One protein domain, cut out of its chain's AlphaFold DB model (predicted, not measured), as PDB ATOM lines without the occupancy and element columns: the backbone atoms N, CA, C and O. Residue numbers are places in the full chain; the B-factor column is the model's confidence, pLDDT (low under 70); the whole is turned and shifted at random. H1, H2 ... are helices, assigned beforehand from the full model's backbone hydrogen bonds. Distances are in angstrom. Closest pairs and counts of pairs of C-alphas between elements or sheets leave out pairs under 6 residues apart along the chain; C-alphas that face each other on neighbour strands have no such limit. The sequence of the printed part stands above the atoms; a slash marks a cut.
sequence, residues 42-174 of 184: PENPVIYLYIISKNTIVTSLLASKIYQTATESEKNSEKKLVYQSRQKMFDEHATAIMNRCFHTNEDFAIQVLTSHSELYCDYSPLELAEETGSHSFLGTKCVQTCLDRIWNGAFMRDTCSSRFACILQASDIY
ATOM      1  N   PRO A  42      25.583  -1.111 -15.850       54.66
ATOM      2  CA  PRO A  42      25.071  -0.513 -14.627       54.66
ATOM      3  C   PRO A  42      23.614  -0.090 -14.849       54.66
ATOM      4  O   PRO A  42      23.278   0.441 -15.907       54.66
ATOM      5  N   GLU A  43      22.760  -0.277 -13.837       57.47
ATOM      6  CA  GLU A  43      21.322   0.061 -13.887       57.47
ATOM      7  C   GLU A  43      21.056   1.532 -14.264       57.47
ATOM      8  O   GLU A  43      19.946   1.903 -14.641       57.47
ATOM      9  N   ASN A  44      22.085   2.381 -14.182       65.62
ATOM     10  CA  ASN A  44      22.031   3.789 -14.516       65.62
ATOM     11  C   ASN A  44      22.831   4.099 -15.803       65.62
ATOM     12  O   ASN A  44      24.068   4.076 -15.775       65.62
ATOM     13  N   PRO A  45      22.160   4.468 -16.913       67.88
ATOM     14  CA  PRO A  45      22.821   4.740 -18.191       67.88
ATOM     15  C   PRO A  45      23.791   5.930 -18.122       67.88
ATOM     16  O   PRO A  45      24.742   5.987 -18.896       67.88
ATOM     17  N   VAL A  46      23.611   6.846 -17.164       72.31
ATOM     18  CA  VAL A  46      24.515   7.988 -16.956       72.31
ATOM     19  C   VAL A  46      25.886   7.524 -16.459       72.31
ATOM     20  O   VAL A  46      26.911   8.035 -16.902       72.31
ATOM     21  N   ILE A  47      25.924   6.507 -15.593       70.31
ATOM     22  CA  ILE A  47      27.180   5.923 -15.096       70.31
ATOM     23  C   ILE A  47      27.894   5.174 -16.223       70.31
ATOM     24  O   ILE A  47      29.113   5.265 -16.352       70.31
ATOM     25  N   TYR A  48      27.141   4.476 -17.075       70.50
ATOM     26  CA  TYR A  48      27.708   3.808 -18.241       70.50
ATOM     27  C   TYR A  48      28.367   4.807 -19.201       70.50
ATOM     28  O   TYR A  48      29.533   4.634 -19.549       70.50
ATOM     29  N   LEU A  49      27.655   5.884 -19.561       70.38
ATOM     30  CA  LEU A  49      28.183   6.962 -20.406       70.38
ATOM     31  C   LEU A  49      29.428   7.612 -19.795       70.38
ATOM     32  O   LEU A  49      30.372   7.928 -20.514       70.38
ATOM     33  N   TYR A  50      29.450   7.764 -18.471       68.44
ATOM     34  CA  TYR A  50      30.602   8.286 -17.750       68.44
ATOM     35  C   TYR A  50      31.829   7.364 -17.872       68.44
ATOM     36  O   TYR A  50      32.902   7.827 -18.254       68.44
ATOM     37  N   ILE A  51      31.673   6.056 -17.630       69.94
ATOM     38  CA  ILE A  51      32.776   5.075 -17.660       69.94
ATOM     39  C   ILE A  51      33.393   4.942 -19.057       69.94
ATOM     40  O   ILE A  51      34.609   4.821 -19.187       69.94
ATOM     41  N   ILE A  52      32.572   4.960 -20.109       72.44
ATOM     42  CA  ILE A  52      33.068   4.819 -21.487       72.44
ATOM     43  C   ILE A  52      33.674   6.117 -22.037       72.44
ATOM     44  O   ILE A  52      34.295   6.107 -23.103       72.44
ATOM     45  N   SER A  53      33.466   7.245 -21.355       72.31
ATOM     46  CA  SER A  53      33.869   8.547 -21.869       72.31
ATOM     47  C   SER A  53      35.356   8.817 -21.712       72.31
ATOM     48  O   SER A  53      35.944   8.629 -20.651       72.31
ATOM     49  N   LYS A  54      35.968   9.329 -22.785       72.31
ATOM     50  CA  LYS A  54      37.353   9.818 -22.756       72.31
ATOM     51  C   LYS A  54      37.462  11.223 -22.159       72.31
ATOM     52  O   LYS A  54      38.519  11.579 -21.651       72.31
ATOM     53  N   ASN A  55      36.390  12.018 -22.229       76.81
ATOM     54  CA  ASN A  55      36.332  13.364 -21.668       76.81
ATOM     55  C   ASN A  55      35.432  13.377 -20.429       76.81
ATOM     56  O   ASN A  55      34.226  13.595 -20.518       76.81
ATOM     57  N   THR A  56      36.048  13.137 -19.276       84.19
ATOM     58  CA  THR A  56      35.364  13.032 -17.983       84.19
ATOM     59  C   THR A  56      34.790  14.357 -17.482       84.19
ATOM     60  O   THR A  56      33.858  14.342 -16.680       84.19
ATOM     61  N   ILE A  57      35.298  15.505 -17.951       85.94
ATOM     62  CA  ILE A  57      34.788  16.831 -17.563       85.94
ATOM     63  C   ILE A  57      33.433  17.067 -18.227       85.94
ATOM     64  O   ILE A  57      32.441  17.313 -17.540       85.94
ATOM     65  N   VAL A  58      33.384  16.936 -19.555       85.44
ATOM     66  CA  VAL A  58      32.160  17.179 -20.329       85.44
ATOM     67  C   VAL A  58      31.079  16.169 -19.961       85.44
ATOM     68  O   VAL A  58      29.928  16.550 -19.782       85.44
ATOM     69  N   THR A  59      31.428  14.896 -19.750       86.44
ATOM     70  CA  THR A  59      30.428  13.910 -19.319       86.44
ATOM     71  C   THR A  59      29.916  14.121 -17.915       86.44
ATOM     72  O   THR A  59      28.741  13.858 -17.677       86.44
ATOM     73  N   SER A  60      30.743  14.619 -16.997       87.19
ATOM     74  CA  SER A  60      30.276  14.969 -15.655       87.19
ATOM     75  C   SER A  60      29.285  16.133 -15.708       87.19
ATOM     76  O   SER A  60      28.214  16.057 -15.110       87.19
ATOM     77  N   LEU A  61      29.571  17.174 -16.491       87.50
ATOM     78  CA  LEU A  61      28.636  18.288 -16.682       87.50
ATOM     79  C   LEU A  61      27.353  17.840 -17.404       87.50
ATOM     80  O   LEU A  61      26.250  18.195 -16.996       87.50
ATOM     81  N   LEU A  62      27.461  16.974 -18.413       88.31
ATOM     82  CA  LEU A  62      26.296  16.432 -19.112       88.31
ATOM     83  C   LEU A  62      25.435  15.566 -18.183       88.31
ATOM     84  O   LEU A  62      24.210  15.658 -18.198       88.31
ATOM     85  N   ALA A  63      26.068  14.751 -17.338       87.94
ATOM     86  CA  ALA A  63      25.384  13.984 -16.305       87.94
ATOM     87  C   ALA A  63      24.631  14.910 -15.341       87.94
ATOM     88  O   ALA A  63      23.462  14.658 -15.048       87.94
ATOM     89  N   SER A  64      25.261  16.006 -14.908       88.50
ATOM     90  CA  SER A  64      24.608  17.042 -14.101       88.50
ATOM     91  C   SER A  64      23.369  17.608 -14.807       88.50
ATOM     92  O   SER A  64      22.290  17.640 -14.213       88.50
ATOM     93  N   LYS A  65      23.455  17.909 -16.112       88.31
ATOM     94  CA  LYS A  65      22.306  18.376 -16.912       88.31
ATOM     95  C   LYS A  65      21.155  17.374 -16.945       88.31
ATOM     96  O   LYS A  65      19.988  17.742 -16.792       88.31
ATOM     97  N   ILE A  66      21.474  16.095 -17.131       88.56
ATOM     98  CA  ILE A  66      20.481  15.016 -17.147       88.56
ATOM     99  C   ILE A  66      19.771  14.927 -15.789       88.56
ATOM    100  O   ILE A  66      18.547  14.822 -15.743       88.56
ATOM    101  N   TYR A  67      20.498  15.024 -14.671       88.38
ATOM    102  CA  TYR A  67      19.862  15.005 -13.350       88.38
ATOM    103  C   TYR A  67      19.089  16.282 -13.032       88.38
ATOM    104  O   TYR A  67      18.050  16.196 -12.380       88.38
ATOM    105  N   GLN A  68      19.532  17.442 -13.512       88.12
ATOM    106  CA  GLN A  68      18.791  18.696 -13.384       88.12
ATOM    107  C   GLN A  68      17.430  18.601 -14.086       88.12
ATOM    108  O   GLN A  68      16.391  18.801 -13.461       88.12
ATOM    109  N   THR A  69      17.419  18.198 -15.357       87.88
ATOM    110  CA  THR A  69      16.175  18.029 -16.130       87.88
ATOM    111  C   THR A  69      15.271  16.943 -15.533       87.88
ATOM    112  O   THR A  69      14.056  17.130 -15.423       87.88
ATOM    113  N   ALA A  70      15.848  15.840 -15.043       86.00
ATOM    114  CA  ALA A  70      15.097  14.822 -14.311       86.00
ATOM    115  C   ALA A  70      14.456  15.396 -13.034       86.00
ATOM    116  O   ALA A  70      13.274  15.170 -12.787       86.00
ATOM    117  N   THR A  71      15.196  16.202 -12.267       88.44
ATOM    118  CA  THR A  71      14.733  16.880 -11.042       88.44
ATOM    119  C   THR A  71      13.584  17.858 -11.306       88.44
ATOM    120  O   THR A  71      12.685  17.990 -10.473       88.44
ATOM    121  N   GLU A  72      13.602  18.550 -12.445       87.56
ATOM    122  CA  GLU A  72      12.546  19.480 -12.864       87.56
ATOM    123  C   GLU A  72      11.260  18.753 -13.275       87.56
ATOM    124  O   GLU A  72      10.162  19.203 -12.946       87.56
ATOM    125  N   SER A  73      11.393  17.613 -13.958       86.44
ATOM    126  CA  SER A  73      10.257  16.802 -14.415       86.44
ATOM    127  C   SER A  73       9.626  15.925 -13.322       86.44
ATOM    128  O   SER A  73       8.471  15.507 -13.443       86.44
ATOM    129  N   GLU A  74      10.369  15.639 -12.250       85.56
ATOM    130  CA  GLU A  74       9.962  14.707 -11.202       85.56
ATOM    131  C   GLU A  74       9.004  15.355 -10.190       85.56
ATOM    132  O   GLU A  74       9.263  16.417  -9.615       85.56
ATOM    133  N   LYS A  75       7.884  14.671  -9.934       86.19
ATOM    134  CA  LYS A  75       6.853  15.110  -8.976       86.19
ATOM    135  C   LYS A  75       7.073  14.518  -7.588       86.19
ATOM    136  O   LYS A  75       6.584  15.069  -6.604       86.19
ATOM    137  N   ASN A  76       7.783  13.393  -7.496       88.31
ATOM    138  CA  ASN A  76       8.078  12.747  -6.224       88.31
ATOM    139  C   ASN A  76       9.232  13.460  -5.495       88.31
ATOM    140  O   ASN A  76      10.370  13.467  -5.965       88.31
ATOM    141  N   SER A  77       8.944  14.001  -4.307       85.50
ATOM    142  CA  SER A  77       9.914  14.743  -3.492       85.50
ATOM    143  C   SER A  77      11.131  13.915  -3.067       85.50
ATOM    144  O   SER A  77      12.228  14.460  -2.992       85.50
ATOM    145  N   GLU A  78      10.979  12.616  -2.800       84.12
ATOM    146  CA  GLU A  78      12.096  11.762  -2.370       84.12
ATOM    147  C   GLU A  78      13.062  11.498  -3.528       84.12
ATOM    148  O   GLU A  78      14.274  11.658  -3.392       84.12
ATOM    149  N   LYS A  79      12.524  11.179  -4.710       81.31
ATOM    150  CA  LYS A  79      13.333  10.992  -5.926       81.31
ATOM    151  C   LYS A  79      14.022  12.281  -6.352       81.31
ATOM    152  O   LYS A  79      15.176  12.248  -6.770       81.31
ATOM    153  N   LYS A  80      13.345  13.416  -6.176       83.62
ATOM    154  CA  LYS A  80      13.903  14.740  -6.443       83.62
ATOM    155  C   LYS A  80      15.164  15.004  -5.616       83.62
ATOM    156  O   LYS A  80      16.161  15.457  -6.170       83.62
ATOM    157  N   LEU A  81      15.159  14.654  -4.327       84.50
ATOM    158  CA  LEU A  81      16.344  14.778  -3.465       84.50
ATOM    159  C   LEU A  81      17.490  13.867  -3.923       84.50
ATOM    160  O   LEU A  81      18.648  14.287  -3.934       84.50
ATOM    161  N   VAL A  82      17.182  12.639  -4.352       86.94
ATOM    162  CA  VAL A  82      18.192  11.715  -4.898       86.94
ATOM    163  C   VAL A  82      18.816  12.278  -6.176       86.94
ATOM    164  O   VAL A  82      20.037  12.227  -6.331       86.94
ATOM    165  N   TYR A  83      18.014  12.842  -7.080       86.00
ATOM    166  CA  TYR A  83      18.520  13.458  -8.308       86.00
ATOM    167  C   TYR A  83      19.348  14.711  -8.036       86.00
ATOM    168  O   TYR A  83      20.423  14.837  -8.612       86.00
ATOM    169  N   GLN A  84      18.939  15.564  -7.096       87.62
ATOM    170  CA  GLN A  84      19.736  16.721  -6.674       87.62
ATOM    171  C   GLN A  84      21.083  16.311  -6.071       87.62
ATOM    172  O   GLN A  84      22.110  16.910  -6.382       87.62
ATOM    173  N   SER A  85      21.099  15.267  -5.238       86.44
ATOM    174  CA  SER A  85      22.340  14.729  -4.674       86.44
ATOM    175  C   SER A  85      23.282  14.223  -5.773       86.44
ATOM    176  O   SER A  85      24.468  14.559  -5.789       86.44
ATOM    177  N   ARG A  86      22.746  13.486  -6.756       85.00
ATOM    178  CA  ARG A  86      23.523  12.991  -7.904       85.00
ATOM    179  C   ARG A  86      24.013  14.122  -8.804       85.00
ATOM    180  O   ARG A  86      25.175  14.101  -9.191       85.00
ATOM    181  N   GLN A  87      23.173  15.113  -9.091       87.56
ATOM    182  CA  GLN A  87      23.556  16.316  -9.830       87.56
ATOM    183  C   GLN A  87      24.769  16.982  -9.171       87.56
ATOM    184  O   GLN A  87      25.808  17.153  -9.806       87.56
ATOM    185  N   LYS A  88      24.665  17.259  -7.866       87.94
ATOM    186  CA  LYS A  88      25.728  17.899  -7.089       87.94
ATOM    187  C   LYS A  88      27.028  17.094  -7.109       87.94
ATOM    188  O   LYS A  88      28.097  17.672  -7.268       87.94
ATOM    189  N   MET A  89      26.942  15.770  -6.988       87.56
ATOM    190  CA  MET A  89      28.108  14.885  -7.056       87.56
ATOM    191  C   MET A  89      28.853  15.022  -8.394       87.56
ATOM    192  O   MET A  89      30.079  15.118  -8.406       87.56
ATOM    193  N   PHE A  90      28.132  15.045  -9.518       87.31
ATOM    194  CA  PHE A  90      28.751  15.200 -10.836       87.31
ATOM    195  C   PHE A  90      29.314  16.612 -11.061       87.31
ATOM    196  O   PHE A  90      30.403  16.741 -11.622       87.31
ATOM    197  N   ASP A  91      28.647  17.653 -10.557       87.81
ATOM    198  CA  ASP A  91      29.166  19.030 -10.582       87.81
ATOM    199  C   ASP A  91      30.473  19.175  -9.787       87.81
ATOM    200  O   ASP A  91      31.459  19.745 -10.269       87.81
ATOM    201  N   GLU A  92      30.502  18.640  -8.564       88.19
ATOM    202  CA  GLU A  92      31.695  18.628  -7.713       88.19
ATOM    203  C   GLU A  92      32.831  17.843  -8.379       88.19
ATOM    204  O   GLU A  92      33.993  18.253  -8.324       88.19
ATOM    205  N   HIS A  93      32.501  16.757  -9.079       87.88
ATOM    206  CA  HIS A  93      33.483  15.961  -9.796       87.88
ATOM    207  C   HIS A  93      34.096  16.699 -10.991       87.88
ATOM    208  O   HIS A  93      35.325  16.764 -11.098       87.88
ATOM    209  N   ALA A  94      33.268  17.310 -11.845       89.00
ATOM    210  CA  ALA A  94      33.734  18.141 -12.956       89.00
ATOM    211  C   ALA A  94      34.657  19.258 -12.447       89.00
ATOM    212  O   ALA A  94      35.754  19.471 -12.970       89.00
ATOM    213  N   THR A  95      34.241  19.910 -11.359       89.00
ATOM    214  CA  THR A  95      34.989  20.974 -10.682       89.00
ATOM    215  C   THR A  95      36.350  20.485 -10.183       89.00
ATOM    216  O   THR A  95      37.374  21.139 -10.397       89.00
ATOM    217  N   ALA A  96      36.395  19.317  -9.539       88.25
ATOM    218  CA  ALA A  96      37.628  18.742  -9.013       88.25
ATOM    219  C   ALA A  96      38.624  18.386 -10.127       88.25
ATOM    220  O   ALA A  96      39.816  18.690 -10.004       88.25
ATOM    221  N   ILE A  97      38.151  17.782 -11.221       88.25
ATOM    222  CA  ILE A  97      38.994  17.442 -12.376       88.25
ATOM    223  C   ILE A  97      39.549  18.722 -13.010       88.25
ATOM    224  O   ILE A  97      40.753  18.809 -13.259       88.25
ATOM    225  N   MET A  98      38.703  19.737 -13.196       88.69
ATOM    226  CA  MET A  98      39.110  21.005 -13.799       88.69
ATOM    227  C   MET A  98      40.167  21.729 -12.959       88.69
ATOM    228  O   MET A  98      41.190  22.165 -13.483       88.69
ATOM    229  N   ASN A  99      39.975  21.789 -11.639       88.75
ATOM    230  CA  ASN A  99      40.946  22.392 -10.725       88.75
ATOM    231  C   ASN A  99      42.297  21.663 -10.748       88.75
ATOM    232  O   ASN A  99      43.343  22.311 -10.727       88.75
ATOM    233  N   ARG A 100      42.297  20.326 -10.831       87.88
ATOM    234  CA  ARG A 100      43.535  19.540 -10.972       87.88
ATOM    235  C   ARG A 100      44.230  19.805 -12.305       87.88
ATOM    236  O   ARG A 100      45.451  19.963 -12.330       87.88
ATOM    237  N   CYS A 101      43.464  19.887 -13.392       87.56
ATOM    238  CA  CYS A 101      43.991  20.206 -14.716       87.56
ATOM    239  C   CYS A 101      44.651  21.591 -14.708       87.56
ATOM    240  O   CYS A 101      45.816  21.719 -15.076       87.56
ATOM    241  N   PHE A 102      43.957  22.592 -14.158       89.69
ATOM    242  CA  PHE A 102      44.447  23.964 -14.032       89.69
ATOM    243  C   PHE A 102      45.700  24.080 -13.161       89.69
ATOM    244  O   PHE A 102      46.618  24.818 -13.501       89.69
ATOM    245  N   HIS A 103      45.771  23.327 -12.060       89.56
ATOM    246  CA  HIS A 103      46.956  23.312 -11.200       89.56
ATOM    247  C   HIS A 103      48.179  22.684 -11.885       89.56
ATOM    248  O   HIS A 103      49.309  23.049 -11.579       89.56
ATOM    249  N   THR A 104      47.955  21.746 -12.808       89.50
ATOM    250  CA  THR A 104      49.031  21.054 -13.533       89.50
ATOM    251  C   THR A 104      49.525  21.879 -14.719       89.50
ATOM    252  O   THR A 104      50.728  21.995 -14.937       89.50
ATOM    253  N   ASN A 105      48.603  22.438 -15.503       87.88
ATOM    254  CA  ASN A 105      48.914  23.280 -16.647       87.88
ATOM    255  C   ASN A 105      47.763  24.265 -16.891       87.88
ATOM    256  O   ASN A 105      46.705  23.889 -17.396       87.88
ATOM    257  N   GLU A 106      48.000  25.528 -16.538       88.75
ATOM    258  CA  GLU A 106      47.006  26.599 -16.617       88.75
ATOM    259  C   GLU A 106      46.498  26.810 -18.049       88.75
ATOM    260  O   GLU A 106      45.292  26.851 -18.295       88.75
ATOM    261  N   ASP A 107      47.420  26.915 -19.006       85.69
ATOM    262  CA  ASP A 107      47.095  27.253 -20.390       85.69
ATOM    263  C   ASP A 107      46.364  26.107 -21.089       85.69
ATOM    264  O   ASP A 107      45.389  26.340 -21.806       85.69
ATOM    265  N   PHE A 108      46.778  24.864 -20.830       86.00
ATOM    266  CA  PHE A 108      46.081  23.688 -21.345       86.00
ATOM    267  C   PHE A 108      44.668  23.571 -20.766       86.00
ATOM    268  O   PHE A 108      43.718  23.318 -21.499       86.00
ATOM    269  N   ALA A 109      44.503  23.806 -19.464       87.31
ATOM    270  CA  ALA A 109      43.193  23.783 -18.826       87.31
ATOM    271  C   ALA A 109      42.249  24.837 -19.428       87.31
ATOM    272  O   ALA A 109      41.094  24.544 -19.730       87.31
ATOM    273  N   ILE A 110      42.748  26.047 -19.680       87.31
ATOM    274  CA  ILE A 110      41.965  27.101 -20.334       87.31
ATOM    275  C   ILE A 110      41.587  26.704 -21.768       87.31
ATOM    276  O   ILE A 110      40.442  26.905 -22.161       87.31
ATOM    277  N   GLN A 111      42.496  26.083 -22.528       86.94
ATOM    278  CA  GLN A 111      42.175  25.559 -23.861       86.94
ATOM    279  C   GLN A 111      41.070  24.501 -23.807       86.94
ATOM    280  O   GLN A 111      40.121  24.581 -24.586       86.94
ATOM    281  N   VAL A 112      41.159  23.550 -22.871       86.31
ATOM    282  CA  VAL A 112      40.137  22.511 -22.670       86.31
ATOM    283  C   VAL A 112      38.776  23.138 -22.367       86.31
ATOM    284  O   VAL A 112      37.776  22.709 -22.936       86.31
ATOM    285  N   LEU A 113      38.738  24.186 -21.538       86.38
ATOM    286  CA  LEU A 113      37.507  24.889 -21.166       86.38
ATOM    287  C   LEU A 113      36.748  25.457 -22.379       86.38
ATOM    288  O   LEU A 113      35.521  25.445 -22.396       86.38
ATOM    289  N   THR A 114      37.485  25.946 -23.377       85.31
ATOM    290  CA  THR A 114      36.942  26.540 -24.613       85.31
ATOM    291  C   THR A 114      36.856  25.555 -25.780       85.31
ATOM    292  O   THR A 114      36.290  25.869 -26.827       85.31
ATOM    293  N   SER A 115      37.449  24.368 -25.636       84.94
ATOM    294  CA  SER A 115      37.462  23.365 -26.696       84.94
ATOM    295  C   SER A 115      36.073  22.771 -26.875       84.94
ATOM    296  O   SER A 115      35.437  22.358 -25.906       84.94
ATOM    297  N   HIS A 116      35.614  22.740 -28.120       82.12
ATOM    298  CA  HIS A 116      34.351  22.113 -28.471       82.12
ATOM    299  C   HIS A 116      34.573  20.614 -28.637       82.12
ATOM    300  O   HIS A 116      35.622  20.170 -29.119       82.12
ATOM    301  N   SER A 117      33.601  19.822 -28.196       73.00
ATOM    302  CA  SER A 117      33.662  18.377 -28.341       73.00
ATOM    303  C   SER A 117      32.566  17.884 -29.274       73.00
ATOM    304  O   SER A 117      31.391  17.865 -28.912       73.00
ATOM    305  N   GLU A 118      32.968  17.375 -30.440       70.00
ATOM    306  CA  GLU A 118      32.060  16.763 -31.425       70.00
ATOM    307  C   GLU A 118      31.218  15.619 -30.827       70.00
ATOM    308  O   GLU A 118      30.102  15.350 -31.263       70.00
ATOM    309  N   LEU A 119      31.737  14.955 -29.789       68.81
ATOM    310  CA  LEU A 119      31.066  13.848 -29.104       68.81
ATOM    311  C   LEU A 119      29.906  14.295 -28.202       68.81
ATOM    312  O   LEU A 119      29.095  13.459 -27.808       68.81
ATOM    313  N   TYR A 120      29.819  15.584 -27.874       69.06
ATOM    314  CA  TYR A 120      28.854  16.127 -26.918       69.06
ATOM    315  C   TYR A 120      28.116  17.325 -27.512       69.06
ATOM    316  O   TYR A 120      28.077  18.398 -26.922       69.06
ATOM    317  N   CYS A 121      27.531  17.117 -28.697       69.56
ATOM    318  CA  CYS A 121      26.725  18.109 -29.418       69.56
ATOM    319  C   CYS A 121      27.464  19.419 -29.727       69.56
ATOM    320  O   CYS A 121      26.826  20.457 -29.837       69.56
ATOM    321  N   ASP A 122      28.789  19.346 -29.884       80.12
ATOM    322  CA  ASP A 122      29.658  20.495 -30.152       80.12
ATOM    323  C   ASP A 122      29.694  21.534 -29.018       80.12
ATOM    324  O   ASP A 122      30.155  22.648 -29.214       80.12
ATOM    325  N   TYR A 123      29.265  21.170 -27.802       81.88
ATOM    326  CA  TYR A 123      29.382  22.058 -26.647       81.88
ATOM    327  C   TYR A 123      30.812  22.104 -26.113       81.88
ATOM    328  O   TYR A 123      31.499  21.079 -25.983       81.88
ATOM    329  N   SER A 124      31.228  23.299 -25.708       86.12
ATOM    330  CA  SER A 124      32.361  23.484 -24.812       86.12
ATOM    331  C   SER A 124      31.971  23.197 -23.351       86.12
ATOM    332  O   SER A 124      30.809  23.360 -22.958       86.12
ATOM    333  N   PRO A 125      32.929  22.803 -22.488       87.62
ATOM    334  CA  PRO A 125      32.687  22.697 -21.051       87.62
ATOM    335  C   PRO A 125      32.117  23.976 -20.426       87.62
ATOM    336  O   PRO A 125      31.354  23.891 -19.466       87.62
ATOM    337  N   LEU A 126      32.490  25.152 -20.945       89.00
ATOM    338  CA  LEU A 126      32.000  26.431 -20.442       89.00
ATOM    339  C   LEU A 126      30.511  26.640 -20.748       89.00
ATOM    340  O   LEU A 126      29.755  26.969 -19.838       89.00
ATOM    341  N   GLU A 127      30.087  26.393 -21.988       88.62
ATOM    342  CA  GLU A 127      28.674  26.489 -22.388       88.62
ATOM    343  C   GLU A 127      27.825  25.467 -21.632       88.62
ATOM    344  O   GLU A 127      26.765  25.793 -21.102       88.62
ATOM    345  N   LEU A 128      28.326  24.240 -21.480       87.69
ATOM    346  CA  LEU A 128      27.609  23.203 -20.745       87.69
ATOM    347  C   LEU A 128      27.483  23.539 -19.248       87.69
ATOM    348  O   LEU A 128      26.466  23.232 -18.623       87.69
ATOM    349  N   ALA A 129      28.487  24.193 -18.659       88.81
ATOM    350  CA  ALA A 129      28.426  24.682 -17.282       88.81
ATOM    351  C   ALA A 129      27.419  25.832 -17.104       88.81
ATOM    352  O   ALA A 129      26.754  25.911 -16.068       88.81
ATOM    353  N   GLU A 130      27.284  26.700 -18.107       89.94
ATOM    354  CA  GLU A 130      26.254  27.740 -18.141       89.94
ATOM    355  C   GLU A 130      24.856  27.123 -18.252       89.94
ATOM    356  O   GLU A 130      23.993  27.409 -17.420       89.94
ATOM    357  N   GLU A 131      24.642  26.205 -19.198       86.00
ATOM    358  CA  GLU A 131      23.343  25.558 -19.391       86.00
ATOM    359  C   GLU A 131      22.896  24.741 -18.179       86.00
ATOM    360  O   GLU A 131      21.704  24.666 -17.876       86.00
ATOM    361  N   THR A 132      23.834  24.091 -17.490       85.06
ATOM    362  CA  THR A 132      23.556  23.333 -16.261       85.06
ATOM    363  C   THR A 132      23.322  24.225 -15.049       85.06
ATOM    364  O   THR A 132      22.830  23.746 -14.027       85.06
ATOM    365  N   GLY A 133      23.650  25.517 -15.123       84.25
ATOM    366  CA  GLY A 133      23.634  26.402 -13.961       84.25
ATOM    367  C   GLY A 133      24.624  25.959 -12.879       84.25
ATOM    368  O   GLY A 133      24.379  26.166 -11.689       84.25
ATOM    369  N   SER A 134      25.735  25.324 -13.269       86.88
ATOM    370  CA  SER A 134      26.735  24.796 -12.339       86.88
ATOM    371  C   SER A 134      27.587  25.933 -11.763       86.88
ATOM    372  O   SER A 134      28.728  26.174 -12.159       86.88
ATOM    373  N   HIS A 135      27.025  26.677 -10.805       88.56
ATOM    374  CA  HIS A 135      27.683  27.834 -10.185       88.56
ATOM    375  C   HIS A 135      29.022  27.474  -9.530       88.56
ATOM    376  O   HIS A 135      29.954  28.275  -9.557       88.56
ATOM    377  N   SER A 136      29.137  26.262  -8.981       86.19
ATOM    378  CA  SER A 136      30.390  25.751  -8.413       86.19
ATOM    379  C   SER A 136      31.487  25.638  -9.470       86.19
ATOM    380  O   SER A 136      32.624  26.031  -9.214       86.19
ATOM    381  N   PHE A 137      31.142  25.150 -10.665       89.06
ATOM    382  CA  PHE A 137      32.082  25.022 -11.772       89.06
ATOM    383  C   PHE A 137      32.455  26.395 -12.347       89.06
ATOM    384  O   PHE A 137      33.638  26.700 -12.514       89.06
ATOM    385  N   LEU A 138      31.465  27.266 -12.571       90.25
ATOM    386  CA  LEU A 138      31.681  28.630 -13.071       90.25
ATOM    387  C   LEU A 138      32.485  29.504 -12.094       90.25
ATOM    388  O   LEU A 138      33.247  30.376 -12.508       90.25
ATOM    389  N   GLY A 139      32.355  29.250 -10.792       87.94
ATOM    390  CA  GLY A 139      33.116  29.921  -9.740       87.94
ATOM    391  C   GLY A 139      34.565  29.446  -9.604       87.94
ATOM    392  O   GLY A 139      35.307  29.988  -8.784       87.94
ATOM    393  N   THR A 140      35.000  28.442 -10.372       89.44
ATOM    394  CA  THR A 140      36.381  27.956 -10.287       89.44
ATOM    395  C   THR A 140      37.382  29.019 -10.720       89.44
ATOM    396  O   THR A 140      37.157  29.787 -11.656       89.44
ATOM    397  N   LYS A 141      38.560  29.011 -10.083       89.31
ATOM    398  CA  LYS A 141      39.668  29.902 -10.457       89.31
ATOM    399  C   LYS A 141      40.031  29.759 -11.935       89.31
ATOM    400  O   LYS A 141      40.379  30.755 -12.559       89.31
ATOM    401  N   CYS A 142      39.914  28.554 -12.494       88.81
ATOM    402  CA  CYS A 142      40.145  28.309 -13.912       88.81
ATOM    403  C   CYS A 142      39.186  29.107 -14.801       88.81
ATOM    404  O   CYS A 142      39.643  29.855 -15.663       88.81
ATOM    405  N   VAL A 143      37.874  28.982 -14.574       90.38
ATOM    406  CA  VAL A 143      36.858  29.703 -15.355       90.38
ATOM    407  C   VAL A 143      37.020  31.208 -15.178       90.38
ATOM    408  O   VAL A 143      37.081  31.931 -16.164       90.38
ATOM    409  N   GLN A 144      37.194  31.684 -13.944       91.94
ATOM    410  CA  GLN A 144      37.386  33.111 -13.675       91.94
ATOM    411  C   GLN A 144      38.647  33.665 -14.350       91.94
ATOM    412  O   GLN A 144      38.617  34.753 -14.914       91.94
ATOM    413  N   THR A 145      39.743  32.900 -14.370       88.38
ATOM    414  CA  THR A 145      40.973  33.292 -15.076       88.38
ATOM    415  C   THR A 145      40.778  33.287 -16.592       88.38
ATOM    416  O   THR A 145      41.300  34.161 -17.277       88.38
ATOM    417  N   CYS A 146      40.025  32.325 -17.131       87.81
ATOM    418  CA  CYS A 146      39.669  32.295 -18.547       87.81
ATOM    419  C   CYS A 146      38.836  33.526 -18.934       87.81
ATOM    420  O   CYS A 146      39.199  34.231 -19.872       87.81
ATOM    421  N   LEU A 147      37.787  33.833 -18.167       88.81
ATOM    422  CA  LEU A 147      36.936  35.003 -18.381       88.81
ATOM    423  C   LEU A 147      37.723  36.310 -18.262       88.81
ATOM    424  O   LEU A 147      37.558  37.188 -19.099       88.81
ATOM    425  N   ASP A 148      38.627  36.419 -17.290       86.50
ATOM    426  CA  ASP A 148      39.519  37.572 -17.143       86.50
ATOM    427  C   ASP A 148      40.462  37.728 -18.352       86.50
ATOM    428  O   ASP A 148      40.667  38.833 -18.853       86.50
ATOM    429  N   ARG A 149      40.996  36.624 -18.894       84.50
ATOM    430  CA  ARG A 149      41.796  36.655 -20.132       84.50
ATOM    431  C   ARG A 149      40.963  37.065 -21.347       84.50
ATOM    432  O   ARG A 149      41.445  37.845 -22.161       84.50
ATOM    433  N   ILE A 150      39.733  36.569 -21.471       84.56
ATOM    434  CA  ILE A 150      38.816  36.955 -22.555       84.56
ATOM    435  C   ILE A 150      38.468  38.443 -22.442       84.56
ATOM    436  O   ILE A 150      38.531  39.165 -23.432       84.56
ATOM    437  N   TRP A 151      38.156  38.907 -21.231       82.81
ATOM    438  CA  TRP A 151      37.769  40.285 -20.952       82.81
ATOM    439  C   TRP A 151      38.896  41.280 -21.239       82.81
ATOM    440  O   TRP A 151      38.675  42.303 -21.885       82.81
ATOM    441  N   ASN A 152      40.117  40.974 -20.794       77.06
ATOM    442  CA  ASN A 152      41.279  41.824 -21.046       77.06
ATOM    443  C   ASN A 152      41.835  41.652 -22.475       77.06
ATOM    444  O   ASN A 152      42.549  42.520 -22.973       77.06
ATOM    445  N   GLY A 153      41.512  40.562 -23.176       72.31
ATOM    446  CA  GLY A 153      41.997  40.296 -24.529       72.31
ATOM    447  C   GLY A 153      43.531  40.281 -24.608       72.31
ATOM    448  O   GLY A 153      44.206  39.644 -23.805       72.31
ATOM    449  N   ALA A 154      44.100  41.001 -25.579       63.59
ATOM    450  CA  ALA A 154      45.554  41.138 -25.741       63.59
ATOM    451  C   ALA A 154      46.197  42.147 -24.767       63.59
ATOM    452  O   ALA A 154      47.407  42.383 -24.826       63.59
ATOM    453  N   PHE A 155      45.406  42.784 -23.903       59.22
ATOM    454  CA  PHE A 155      45.919  43.778 -22.979       59.22
ATOM    455  C   PHE A 155      46.579  43.121 -21.767       59.22
ATOM    456  O   PHE A 155      46.039  42.216 -21.131       59.22
ATOM    457  N   MET A 156      47.781  43.596 -21.439       56.84
ATOM    458  CA  MET A 156      48.535  43.126 -20.280       56.84
ATOM    459  C   MET A 156      47.751  43.426 -18.997       56.84
ATOM    460  O   MET A 156      47.403  44.583 -18.736       56.84
ATOM    461  N   ARG A 157      47.521  42.379 -18.190       55.31
ATOM    462  CA  ARG A 157      46.786  42.414 -16.908       55.31
ATOM    463  C   ARG A 157      47.313  43.465 -15.917       55.31
ATOM    464  O   ARG A 157      46.558  43.940 -15.077       55.31
ATOM    465  N   ASP A 158      48.568  43.889 -16.062       56.91
ATOM    466  CA  ASP A 158      49.236  44.829 -15.148       56.91
ATOM    467  C   ASP A 158      49.082  46.308 -15.524       56.91
ATOM    468  O   ASP A 158      49.594  47.201 -14.839       56.91
ATOM    469  N   THR A 159      48.384  46.615 -16.615       56.16
ATOM    470  CA  THR A 159      48.142  48.013 -16.971       56.16
ATOM    471  C   THR A 159      47.005  48.533 -16.089       56.16
ATOM    472  O   THR A 159      45.835  48.271 -16.344       56.16
ATOM    473  N   CYS A 160      47.341  49.242 -15.005       58.97
ATOM    474  CA  CYS A 160      46.348  49.845 -14.108       58.97
ATOM    475  C   CYS A 160      45.262  50.586 -14.909       58.97
ATOM    476  O   CYS A 160      45.589  51.301 -15.859       58.97
ATOM    477  N   SER A 161      43.991  50.481 -14.498       60.81
ATOM    478  CA  SER A 161      42.857  51.072 -15.239       60.81
ATOM    479  C   SER A 161      43.010  52.578 -15.502       60.81
ATOM    480  O   SER A 161      42.534  53.088 -16.514       60.81
ATOM    481  N   SER A 162      43.761  53.286 -14.650       59.56
ATOM    482  CA  SER A 162      44.117  54.692 -14.843       59.56
ATOM    483  C   SER A 162      44.987  54.935 -16.080       59.56
ATOM    484  O   SER A 162      44.778  55.915 -16.790       59.56
ATOM    485  N   ARG A 163      45.924  54.034 -16.397       59.50
ATOM    486  CA  ARG A 163      46.762  54.132 -17.603       59.50
ATOM    487  C   ARG A 163      45.965  53.828 -18.868       59.50
ATOM    488  O   ARG A 163      46.193  54.485 -19.879       59.50
ATOM    489  N   PHE A 164      44.994  52.915 -18.801       62.47
ATOM    490  CA  PHE A 164      44.053  52.682 -19.902       62.47
ATOM    491  C   PHE A 164      43.204  53.909 -20.208       62.47
ATOM    492  O   PHE A 164      43.127  54.314 -21.366       62.47
ATOM    493  N   ALA A 165      42.629  54.539 -19.181       62.69
ATOM    494  CA  ALA A 165      41.862  55.769 -19.353       62.69
ATOM    495  C   ALA A 165      42.710  56.871 -20.009       62.69
ATOM    496  O   ALA A 165      42.249  57.522 -20.945       62.69
ATOM    497  N   CYS A 166      43.971  57.027 -19.592       62.25
ATOM    498  CA  CYS A 166      44.883  57.991 -20.206       62.25
ATOM    499  C   CYS A 166      45.223  57.663 -21.670       62.25
ATOM    500  O   CYS A 166      45.299  58.581 -22.480       62.25
ATOM    501  N   ILE A 167      45.415  56.389 -22.033       66.44
ATOM    502  CA  ILE A 167      45.705  55.987 -23.422       66.44
ATOM    503  C   ILE A 167      44.479  56.192 -24.322       66.44
ATOM    504  O   ILE A 167      44.623  56.723 -25.421       66.44
ATOM    505  N   LEU A 168      43.278  55.839 -23.854       63.25
ATOM    506  CA  LEU A 168      42.037  56.070 -24.600       63.25
ATOM    507  C   LEU A 168      41.798  57.572 -24.813       63.25
ATOM    508  O   LEU A 168      41.604  58.006 -25.948       63.25
ATOM    509  N   GLN A 169      41.959  58.385 -23.764       60.22
ATOM    510  CA  GLN A 169      41.876  59.845 -23.869       60.22
ATOM    511  C   GLN A 169      42.953  60.431 -24.795       60.22
ATOM    512  O   GLN A 169      42.669  61.338 -25.573       60.22
ATOM    513  N   ALA A 170      44.180  59.903 -24.771       59.12
ATOM    514  CA  ALA A 170      45.235  60.323 -25.691       59.12
ATOM    515  C   ALA A 170      44.930  59.935 -27.152       59.12
ATOM    516  O   ALA A 170      45.273  60.687 -28.065       59.12
ATOM    517  N   SER A 171      44.259  58.804 -27.387       58.59
ATOM    518  CA  SER A 171      43.863  58.358 -28.730       58.59
ATOM    519  C   SER A 171      42.727  59.194 -29.339       58.59
ATOM    520  O   SER A 171      42.762  59.494 -30.537       58.59
ATOM    521  N   ASP A 172      41.793  59.680 -28.513       55.41
ATOM    522  CA  ASP A 172      40.755  60.636 -28.926       55.41
ATOM    523  C   ASP A 172      41.349  62.014 -29.267       55.41
ATOM    524  O   ASP A 172      40.883  62.701 -30.176       55.41
ATOM    525  N   ILE A 173      42.441  62.404 -28.599       54.12
ATOM    526  CA  ILE A 173      43.181  63.639 -28.907       54.12
ATOM    527  C   ILE A 173      43.984  63.505 -30.218       54.12
ATOM    528  O   ILE A 173      44.165  64.493 -30.933       54.12
ATOM    529  N   TYR A 174      44.433  62.297 -30.580       43.94
ATOM    530  CA  TYR A 174      45.248  62.043 -31.780       43.94
ATOM    531  C   TYR A 174      44.459  61.716 -33.059       43.94
ATOM    532  O   TYR A 174      45.055  61.660 -34.138       43.94
TER     533      TYR A 174
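Overview. This is residues 42 to 174 of the 184 residues of the protein "Hypothetical protein" of Rotaria sordida (UniProt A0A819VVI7). The longest helix, H3, folds against H2 as a helical hairpin, with H1 folded back along residues 56 to 63 of H2. The shorter H4, H5, H6 and H7 cluster against residues 91 to 102 of H3 and 57 to 65 of H2, while H8 sticks out as an arm that adds to the length. The printed part has 133 residues with eight named helices, H1 to H8 in chain order, and no named strand: all helix. It is loose, with a radius of gyration of the C-alphas of 19.2 A, and spans 68 by 31 by 25 A.

Along the chain. H3, residues 77 to 104, runs 40.9 A from C-alpha 77 at (9.914, 14.743, -3.492). H2, residues 56 to 73, is 25.6 A long. H1 is residues 45 to 52, H4 106 to 114, H5 125 to 131 and H6 135 to 138. H7, residues 141 to 152, is 16.0 A long; H8, residues 161 to 174, is 20.0 A long and ends at C-alpha 174 (45.248, 62.043, -31.780).

Arrangement. The helix packing is part aligned, part crossed. H3 and H2 touch, closest at the C-alphas of Gln 87 and Ser 64, 4.5 A, at a shallow tilt of 20 degrees, opposite ways. H2 touches H5 the same way at a shallow 9 degrees; the C-alphas of Val 58 and Pro 125 are closest, 5.6 A. H4 and H7 are about perpendicular, 80 degrees, and touch, closest at the C-alphas of Ile 110 and Cys 146, 6.0 A. H7 and H8 are apart. Every O i to N i+4 pair is within hydrogen-bond range in H1 to H5, H7 and H8; H6 is too short for one.

Size, cuts and confidence. Without the stretches that stand free, residues 158 to 163 and 165 to 174, the body spans 55 by 30 by 24 A. The printed part has no cut, and no link is long. Residues 42 to 45, 50 to 51, 119 to 121 and 154 to 174 have pLDDT under 70.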